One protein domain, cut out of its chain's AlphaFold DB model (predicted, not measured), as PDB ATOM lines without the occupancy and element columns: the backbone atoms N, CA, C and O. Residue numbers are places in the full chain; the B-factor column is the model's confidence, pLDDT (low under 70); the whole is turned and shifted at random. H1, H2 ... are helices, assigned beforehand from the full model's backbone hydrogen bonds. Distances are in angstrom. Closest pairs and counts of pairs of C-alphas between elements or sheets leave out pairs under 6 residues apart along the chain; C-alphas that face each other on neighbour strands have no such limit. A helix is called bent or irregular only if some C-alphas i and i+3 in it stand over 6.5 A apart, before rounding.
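What this domain is: This is residues 38 to 98 of the 118 residues of an uncharacterized protein of Xanthomonas hortorum pv. vitians (UniProt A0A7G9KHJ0). A long helix, H2, makes an arm whose residues 76 to 96, with the last two printed residues, 97 and 98, stick out free from a small body. That body holds the shorter helix H1, the long loop of residues 56 to 68 and the first residues of H2; the two helices stay apart, joined by the loop. The printed part has 61 residues, with two named helices, H1 then H2, and no named strand; its class is all helix. It is only just extended, close to loose, with a radius of gyration of the C-alphas of 15.8 A, and it is elongated, spanning 47 by 26 by 22 A.

Where its parts are: H2, residues 69 to 96, is the longest helix, 41.1 A from C-alpha 69 at (-11.417, -34.949, 40.459) to C-alpha 96 at (-36.644, -60.862, 20.932). It is neither bent nor irregular, but only just: C-alphas 71 and 74 are 6.0 A apart. H1, residues 43 to 55, measures 18.2 A and begins at C-alpha 43, at (3.587, -50.775, 33.839).

How they stand to each other: H2 and H1 are apart, with no C-alpha of the one within 8 A of the other. The link between them, residues 56 to 68, is long. In H1 every O i to N i+4 pair is within hydrogen-bond range; in H2, 21 of 24 are.

The domain as a whole: The two C-alphas farthest apart, those of His 44 and His 98, are 46.9 A apart. Without residues 76 to 98, which stand free, the body has 38 residues and spans 25 by 22 by 12 A. The printed part has no cut. Its mean pLDDT is 74.9, and residues 70 to 98 are under 70; the mean is 93 in H1 and 60 in H2.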
ATOM      1  N   GLY A  38       2.694 -44.119  26.772       85.88
ATOM      2  CA  GLY A  38       1.739 -43.035  27.011       85.88
ATOM      3  C   GLY A  38       0.322 -43.534  27.313       85.88
ATOM      4  O   GLY A  38       0.026 -44.719  27.225       85.88
ATOM      5  N   TYR A  39      -0.589 -42.605  27.613       83.50
ATOM      6  CA  TYR A  39      -2.035 -42.872  27.724       83.50
ATOM      7  C   TYR A  39      -2.448 -43.925  28.773       83.50
ATOM      8  O   TYR A  39      -3.512 -44.530  28.659       83.50
ATOM      9  N   GLY A  40      -1.646 -44.107  29.828       81.81
ATOM     10  CA  GLY A  40      -1.981 -44.989  30.952       81.81
ATOM     11  C   GLY A  40      -1.846 -46.482  30.647       81.81
ATOM     12  O   GLY A  40      -2.430 -47.300  31.356       81.81
ATOM     13  N   THR A  41      -1.102 -46.838  29.597       84.00
ATOM     14  CA  THR A  41      -0.758 -48.225  29.243       84.00
ATOM     15  C   THR A  41       0.641 -48.620  29.720       84.00
ATOM     16  O   THR A  41       1.219 -49.597  29.252       84.00
ATOM     17  N   ASP A  42       1.222 -47.849  30.639       90.00
ATOM     18  CA  ASP A  42       2.501 -48.160  31.255       90.00
ATOM     19  C   ASP A  42       2.358 -49.157  32.417       90.00
ATOM     20  O   ASP A  42       1.311 -49.310  33.051       90.00
ATOM     21  N   ARG A  43       3.480 -49.792  32.754       91.69
ATOM     22  CA  ARG A  43       3.587 -50.775  33.839       91.69
ATOM     23  C   ARG A  43       3.191 -50.238  35.219       91.69
ATOM     24  O   ARG A  43       2.758 -51.014  36.072       91.69
ATOM     25  N   HIS A  44       3.351 -48.936  35.480       93.12
ATOM     26  CA  HIS A  44       2.966 -48.343  36.760       93.12
ATOM     27  C   HIS A  44       1.446 -48.192  36.831       93.12
ATOM     28  O   HIS A  44       0.852 -48.542  37.854       93.12
ATOM     29  N   SER A  45       0.815 -47.764  35.735       91.81
ATOM     30  CA  SER A  45      -0.642 -47.709  35.586       91.81
ATOM     31  C   SER A  45      -1.286 -49.092  35.723       91.81
ATOM     32  O   SER A  45      -2.221 -49.257  36.509       91.81
ATOM     33  N   GLU A  46      -0.752 -50.114  35.050       92.00
ATOM     34  CA  GLU A  46      -1.246 -51.496  35.162       92.00
ATOM     35  C   GLU A  46      -1.140 -52.034  36.593       92.00
ATOM     36  O   GLU A  46      -2.107 -52.571  37.146       92.00
ATOM     37  N   ARG A  47       0.019 -51.831  37.235       94.06
ATOM     38  CA  ARG A  47       0.236 -52.227  38.629       94.06
ATOM     39  C   ARG A  47      -0.719 -51.501  39.574       94.06
ATOM     40  O   ARG A  47      -1.270 -52.130  40.478       94.06
ATOM     41  N   ALA A  48      -0.937 -50.202  39.378       93.56
ATOM     42  CA  ALA A  48      -1.873 -49.426  40.183       93.56
ATOM     43  C   ALA A  48      -3.309 -49.957  40.040       93.56
ATOM     44  O   ALA A  48      -3.992 -50.152  41.046       93.56
ATOM     45  N   ILE A  49      -3.747 -50.272  38.817       93.75
ATOM     46  CA  ILE A  49      -5.068 -50.856  38.545       93.75
ATOM     47  C   ILE A  49      -5.233 -52.213  39.243       93.75
ATOM     48  O   ILE A  49      -6.274 -52.462  39.858       93.75
ATOM     49  N   ALA A  50      -4.218 -53.080  39.188       93.06
ATOM     50  CA  ALA A  50      -4.246 -54.375  39.866       93.06
ATOM     51  C   ALA A  50      -4.382 -54.221  41.391       93.06
ATOM     52  O   ALA A  50      -5.245 -54.856  42.001       93.06
ATOM     53  N   LEU A  51      -3.599 -53.317  41.991       94.88
ATOM     54  CA  LEU A  51      -3.675 -53.015  43.424       94.88
ATOM     55  C   LEU A  51      -5.046 -52.454  43.822       94.88
ATOM     56  O   LEU A  51      -5.595 -52.856  44.844       94.88
ATOM     57  N   MET A  52      -5.637 -51.576  43.007       94.06
ATOM     58  CA  MET A  52      -6.983 -51.045  43.259       94.06
ATOM     59  C   MET A  52      -8.051 -52.142  43.201       94.06
ATOM     60  O   MET A  52      -8.910 -52.205  44.079       94.06
ATOM     61  N   ARG A  53      -7.993 -53.039  42.209       94.12
ATOM     62  CA  ARG A  53      -8.920 -54.181  42.100       94.12
ATOM     63  C   ARG A  53      -8.832 -55.107  43.308       94.12
ATOM     64  O   ARG A  53      -9.864 -55.558  43.801       94.12
ATOM     65  N   GLN A  54      -7.614 -55.355  43.790       94.25
ATOM     66  CA  GLN A  54      -7.380 -56.145  44.994       94.25
ATOM     67  C   GLN A  54      -7.925 -55.439  46.241       94.25
ATOM     68  O   GLN A  54      -8.645 -56.059  47.016       94.25
ATOM     69  N   ALA A  55      -7.639 -54.144  46.411       94.62
ATOM     70  CA  ALA A  55      -8.086 -53.361  47.563       94.62
ATOM     71  C   ALA A  55      -9.616 -53.243  47.652       94.62
ATOM     72  O   ALA A  55     -10.173 -53.237  48.745       94.62
ATOM     73  N   VAL A  56     -10.302 -53.184  46.506       94.25
ATOM     74  CA  VAL A  56     -11.773 -53.121  46.422       94.25
ATOM     75  C   VAL A  56     -12.408 -54.525  46.393       94.25
ATOM     76  O   VAL A  56     -13.630 -54.647  46.388       94.25
ATOM     77  N   ALA A  57     -11.603 -55.597  46.385       93.81
ATOM     78  CA  ALA A  57     -12.048 -56.991  46.265       93.81
ATOM     79  C   ALA A  57     -12.971 -57.249  45.053       93.81
ATOM     80  O   ALA A  57     -13.856 -58.103  45.088       93.81
ATOM     81  N   GLN A  58     -12.759 -56.516  43.956       91.88
ATOM     82  CA  GLN A  58     -13.519 -56.652  42.712       91.88
ATOM     83  C   GLN A  58     -12.565 -56.821  41.523       91.88
ATOM     84  O   GLN A  58     -12.180 -55.837  40.884       91.88
ATOM     85  N   PRO A  59     -12.199 -58.069  41.173       88.44
ATOM     86  CA  PRO A  59     -11.217 -58.350  40.122       88.44
ATOM     87  C   PRO A  59     -11.633 -57.847  38.734       88.44
ATOM     88  O   PRO A  59     -10.784 -57.487  37.923       88.44
ATOM     89  N   GLN A  60     -12.940 -57.800  38.463       89.25
ATOM     90  CA  GLN A  60     -13.502 -57.383  37.174       89.25
ATOM     91  C   GLN A  60     -13.843 -55.888  37.107       89.25
ATOM     92  O   GLN A  60     -14.416 -55.432  36.120       89.25
ATOM     93  N   ALA A  61     -13.503 -55.102  38.135       88.19
ATOM     94  CA  ALA A  61     -13.795 -53.677  38.128       88.19
ATOM     95  C   ALA A  61     -13.069 -52.965  36.971       88.19
ATOM     96  O   ALA A  61     -11.864 -53.148  36.739       88.19
ATOM     97  N   ALA A  62     -13.814 -52.121  36.257       89.69
ATOM     98  CA  ALA A  62     -13.268 -51.209  35.263       89.69
ATOM     99  C   ALA A  62     -12.631 -50.008  35.978       89.69
ATOM    100  O   ALA A  62     -13.327 -49.169  36.553       89.69
ATOM    101  N   VAL A  63     -11.300 -49.934  35.953       89.50
ATOM    102  CA  VAL A  63     -10.522 -48.868  36.595       89.50
ATOM    103  C   VAL A  63      -9.970 -47.952  35.512       89.50
ATOM    104  O   VAL A  63      -9.375 -48.420  34.548       89.50
ATOM    105  N   HIS A  64     -10.185 -46.648  35.671       89.81
ATOM    106  CA  HIS A  64      -9.711 -45.625  34.741       89.81
ATOM    107  C   HIS A  64      -9.022 -44.527  35.540       89.81
ATOM    108  O   HIS A  64      -9.608 -43.990  36.485       89.81
ATOM    109  N   LEU A  65      -7.783 -44.223  35.169       88.56
ATOM    110  CA  LEU A  65      -6.978 -43.187  35.800       88.56
ATOM    111  C   LEU A  65      -7.301 -41.840  35.145       88.56
ATOM    112  O   LEU A  65      -7.416 -41.743  33.926       88.56
ATOM    113  N   LEU A  66      -7.500 -40.812  35.965       87.62
ATOM    114  CA  LEU A  66      -7.893 -39.466  35.545       87.62
ATOM    115  C   LEU A  66      -6.950 -38.461  36.203       87.62
ATOM    116  O   LEU A  66      -6.498 -38.689  37.322       87.62
ATOM    117  N   VAL A  67      -6.692 -37.338  35.531       83.94
ATOM    118  CA  VAL A  67      -5.730 -36.327  36.003       83.94
ATOM    119  C   VAL A  67      -6.283 -35.511  37.178       83.94
ATOM    120  O   VAL A  67      -5.517 -35.023  38.002       83.94
ATOM    121  N   GLY A  68      -7.608 -35.380  37.302       76.12
ATOM    122  CA  GLY A  68      -8.217 -34.613  38.389       76.12
ATOM    123  C   GLY A  68      -9.655 -35.003  38.721       76.12
ATOM    124  O   GLY A  68     -10.379 -35.585  37.910       76.12
ATOM    125  N   GLY A  69     -10.084 -34.636  39.932       70.50
ATOM    126  CA  GLY A  69     -11.417 -34.949  40.459       70.50
ATOM    127  C   GLY A  69     -12.559 -34.311  39.664       70.50
ATOM    128  O   GLY A  69     -13.573 -34.958  39.420       70.50
ATOM    129  N   THR A  70     -12.374 -33.092  39.152       67.75
ATOM    130  CA  THR A  70     -13.402 -32.410  38.348       67.75
ATOM    131  C   THR A  70     -13.689 -33.140  37.038       67.75
ATOM    132  O   THR A  70     -14.841 -33.226  36.635       67.75
ATOM    133  N   GLN A  71     -12.676 -33.743  36.405       60.62
ATOM    134  CA  GLN A  71     -12.859 -34.562  35.197       60.62
ATOM    135  C   GLN A  71     -13.621 -35.865  35.493       60.62
ATOM    136  O   GLN A  71     -14.259 -36.426  34.600       60.62
ATOM    137  N   ARG A  72     -13.614 -36.325  36.755       56.91
ATOM    138  CA  ARG A  72     -14.312 -37.544  37.175       56.91
ATOM    139  C   ARG A  72     -15.831 -37.401  37.191       56.91
ATOM    140  O   ARG A  72     -16.529 -38.379  36.909       56.91
ATOM    141  N   HIS A  73     -16.369 -36.222  37.505       57.06
ATOM    142  CA  HIS A  73     -17.825 -36.041  37.565       57.06
ATOM    143  C   HIS A  73     -18.490 -36.182  36.179       57.06
ATOM    144  O   HIS A  73     -19.385 -37.024  36.049       57.06
ATOM    145  N   PRO A  74     -18.030 -35.487  35.117       52.94
ATOM    146  CA  PRO A  74     -18.596 -35.637  33.779       52.94
ATOM    147  C   PRO A  74     -18.410 -37.043  33.202       52.94
ATOM    148  O   PRO A  74     -19.359 -37.603  32.657       52.94
ATOM    149  N   CYS A  75     -17.228 -37.660  33.358       52.38
ATOM    150  CA  CYS A  75     -16.977 -38.986  32.784       52.38
ATOM    151  C   CYS A  75     -17.839 -40.079  33.440       52.38
ATOM    152  O   CYS A  75     -18.262 -41.026  32.780       52.38
ATOM    153  N   THR A  76     -18.139 -39.943  34.736       57.69
ATOM    154  CA  THR A  76     -19.033 -40.874  35.438       57.69
ATOM    155  C   THR A  76     -20.479 -40.691  34.981       57.69
ATOM    156  O   THR A  76     -21.185 -41.681  34.807       57.69
ATOM    157  N   HIS A  77     -20.921 -39.451  34.743       56.16
ATOM    158  CA  HIS A  77     -22.268 -39.184  34.238       56.16
ATOM    159  C   HIS A  77     -22.454 -39.706  32.804       56.16
ATOM    160  O   HIS A  77     -23.414 -40.425  32.541       56.16
ATOM    161  N   GLY A  78     -21.496 -39.448  31.906       54.09
ATOM    162  CA  GLY A  78     -21.534 -39.946  30.524       54.09
ATOM    163  C   GLY A  78     -21.564 -41.476  30.421       54.09
ATOM    164  O   GLY A  78     -22.248 -42.021  29.558       54.09
ATOM    165  N   ARG A  79     -20.897 -42.190  31.342       57.38
ATOM    166  CA  ARG A  79     -20.909 -43.663  31.360       57.38
ATOM    167  C   ARG A  79     -22.130 -44.305  32.001       57.38
ATOM    168  O   ARG A  79     -22.408 -45.464  31.709       57.38
ATOM    169  N   ARG A  80     -22.879 -43.594  32.850       53.41
ATOM    170  CA  ARG A  80     -24.180 -44.104  33.321       53.41
ATOM    171  C   ARG A  80     -25.126 -44.285  32.134       53.41
ATOM    172  O   ARG A  80     -25.657 -45.373  31.955       53.41
ATOM    173  N   HIS A  81     -25.184 -43.289  31.248       49.69
ATOM    174  CA  HIS A  81     -25.994 -43.351  30.029       49.69
ATOM    175  C   HIS A  81     -25.582 -44.488  29.084       49.69
ATOM    176  O   HIS A  81     -26.449 -45.152  28.523       49.69
ATOM    177  N   SER A  82     -24.281 -44.775  28.937       51.53
ATOM    178  CA  SER A  82     -23.827 -45.878  28.075       51.53
ATOM    179  C   SER A  82     -24.125 -47.265  28.663       51.53
ATOM    180  O   SER A  82     -24.526 -48.162  27.928       51.53
ATOM    181  N   VAL A  83     -23.986 -47.450  29.983       59.38
ATOM    182  CA  VAL A  83     -24.325 -48.721  30.652       59.38
ATOM    183  C   VAL A  83     -25.837 -48.963  30.652       59.38
ATOM    184  O   VAL A  83     -26.279 -50.102  30.488       59.38
ATOM    185  N   ASP A  84     -26.642 -47.908  30.794       57.25
ATOM    186  CA  ASP A  84     -28.099 -48.003  30.676       57.25
ATOM    187  C   ASP A  84     -28.518 -48.350  29.239       57.25
ATOM    188  O   ASP A  84     -29.367 -49.224  29.049       57.25
ATOM    189  N   ALA A  85     -27.851 -47.778  28.228       55.44
ATOM    190  CA  ALA A  85     -28.061 -48.124  26.822       55.44
ATOM    191  C   ALA A  85     -27.696 -49.591  26.513       55.44
ATOM    192  O   ALA A  85     -28.470 -50.297  25.863       55.44
ATOM    193  N   GLU A  86     -26.569 -50.096  27.022       61.97
ATOM    194  CA  GLU A  86     -26.178 -51.505  26.865       61.97
ATOM    195  C   GLU A  86     -27.153 -52.460  27.570       61.97
ATOM    196  O   GLU A  86     -27.554 -53.479  26.997       61.97
ATOM    197  N   ARG A  87     -27.612 -52.118  28.785       63.47
ATOM    198  CA  ARG A  87     -28.635 -52.895  29.507       63.47
ATOM    199  C   ARG A  87     -29.977 -52.889  28.778       63.47
ATOM    200  O   ARG A  87     -30.659 -53.914  28.762       63.47
ATOM    201  N   GLN A  88     -30.363 -51.775  28.161       60.75
ATOM    202  CA  GLN A  88     -31.594 -51.670  27.379       60.75
ATOM    203  C   GLN A  88     -31.497 -52.470  26.071       60.75
ATOM    204  O   GLN A  88     -32.432 -53.198  25.730       60.75
ATOM    205  N   ALA A  89     -30.342 -52.442  25.400       59.09
ATOM    206  CA  ALA A  89     -30.060 -53.261  24.220       59.09
ATOM    207  C   ALA A  89     -30.025 -54.768  24.538       59.09
ATOM    208  O   ALA A  89     -30.465 -55.586  23.727       59.09
ATOM    209  N   GLN A  90     -29.528 -55.156  25.716       68.06
ATOM    210  CA  GLN A  90     -29.562 -56.546  26.176       68.06
ATOM    211  C   GLN A  90     -30.998 -56.996  26.480       68.06
ATOM    212  O   GLN A  90     -31.437 -58.016  25.958       68.06
ATOM    213  N   ARG A  91     -31.781 -56.184  27.206       67.94
ATOM    214  CA  ARG A  91     -33.210 -56.456  27.463       67.94
ATOM    215  C   ARG A  91     -34.030 -56.561  26.177       67.94
ATOM    216  O   ARG A  91     -34.939 -57.383  26.107       67.94
ATOM    217  N   PHE A  92     -33.722 -55.751  25.163       62.66
ATOM    218  CA  PHE A  92     -34.356 -55.849  23.849       62.66
ATOM    219  C   PHE A  92     -34.026 -57.183  23.164       62.66
ATOM    220  O   PHE A  92     -34.935 -57.886  22.730       62.66
ATOM    221  N   ARG A  93     -32.746 -57.584  23.145       67.88
ATOM    222  CA  ARG A  93     -32.309 -58.882  22.598       67.88
ATOM    223  C   ARG A  93     -32.938 -60.073  23.324       67.88
ATOM    224  O   ARG A  93     -33.387 -61.008  22.666       67.88
ATOM    225  N   ASP A  94     -33.037 -60.015  24.648       69.88
ATOM    226  CA  ASP A  94     -33.659 -61.071  25.452       69.88
ATOM    227  C   ASP A  94     -35.179 -61.143  25.209       69.88
ATOM    228  O   ASP A  94     -35.745 -62.231  25.106       69.88
ATOM    229  N   ARG A  95     -35.842 -59.994  25.003       64.88
ATOM    230  CA  ARG A  95     -37.263 -59.929  24.616       64.88
ATOM    231  C   ARG A  95     -37.514 -60.492  23.214       64.88
ATOM    232  O   ARG A  95     -38.532 -61.143  23.001       64.88
ATOM    233  N   CYS A  96     -36.589 -60.286  22.278       57.34
ATOM    234  CA  CYS A  96     -36.644 -60.862  20.932       57.34
ATOM    235  C   CYS A  96     -36.343 -62.371  20.899       57.34
ATOM    236  O   CYS A  96     -36.719 -63.036  19.937       57.34
ATOM    237  N   ARG A  97     -35.705 -62.927  21.937       55.03
ATOM    238  CA  ARG A  97     -35.481 -64.376  22.093       55.03
ATOM    239  C   ARG A  97     -36.662 -65.123  22.719       55.03
ATOM    240  O   ARG A  97     -36.635 -66.350  22.765       55.03
ATOM    241  N   HIS A  98     -37.704 -64.425  23.176       48.47
ATOM    242  CA  HIS A  98     -38.896 -65.075  23.713       48.47
ATOM    243  C   HIS A  98     -39.721 -65.703  22.566       48.47
ATOM    244  O   HIS A  98     -40.160 -64.978  21.668       48.47
TER     245      HIS A  98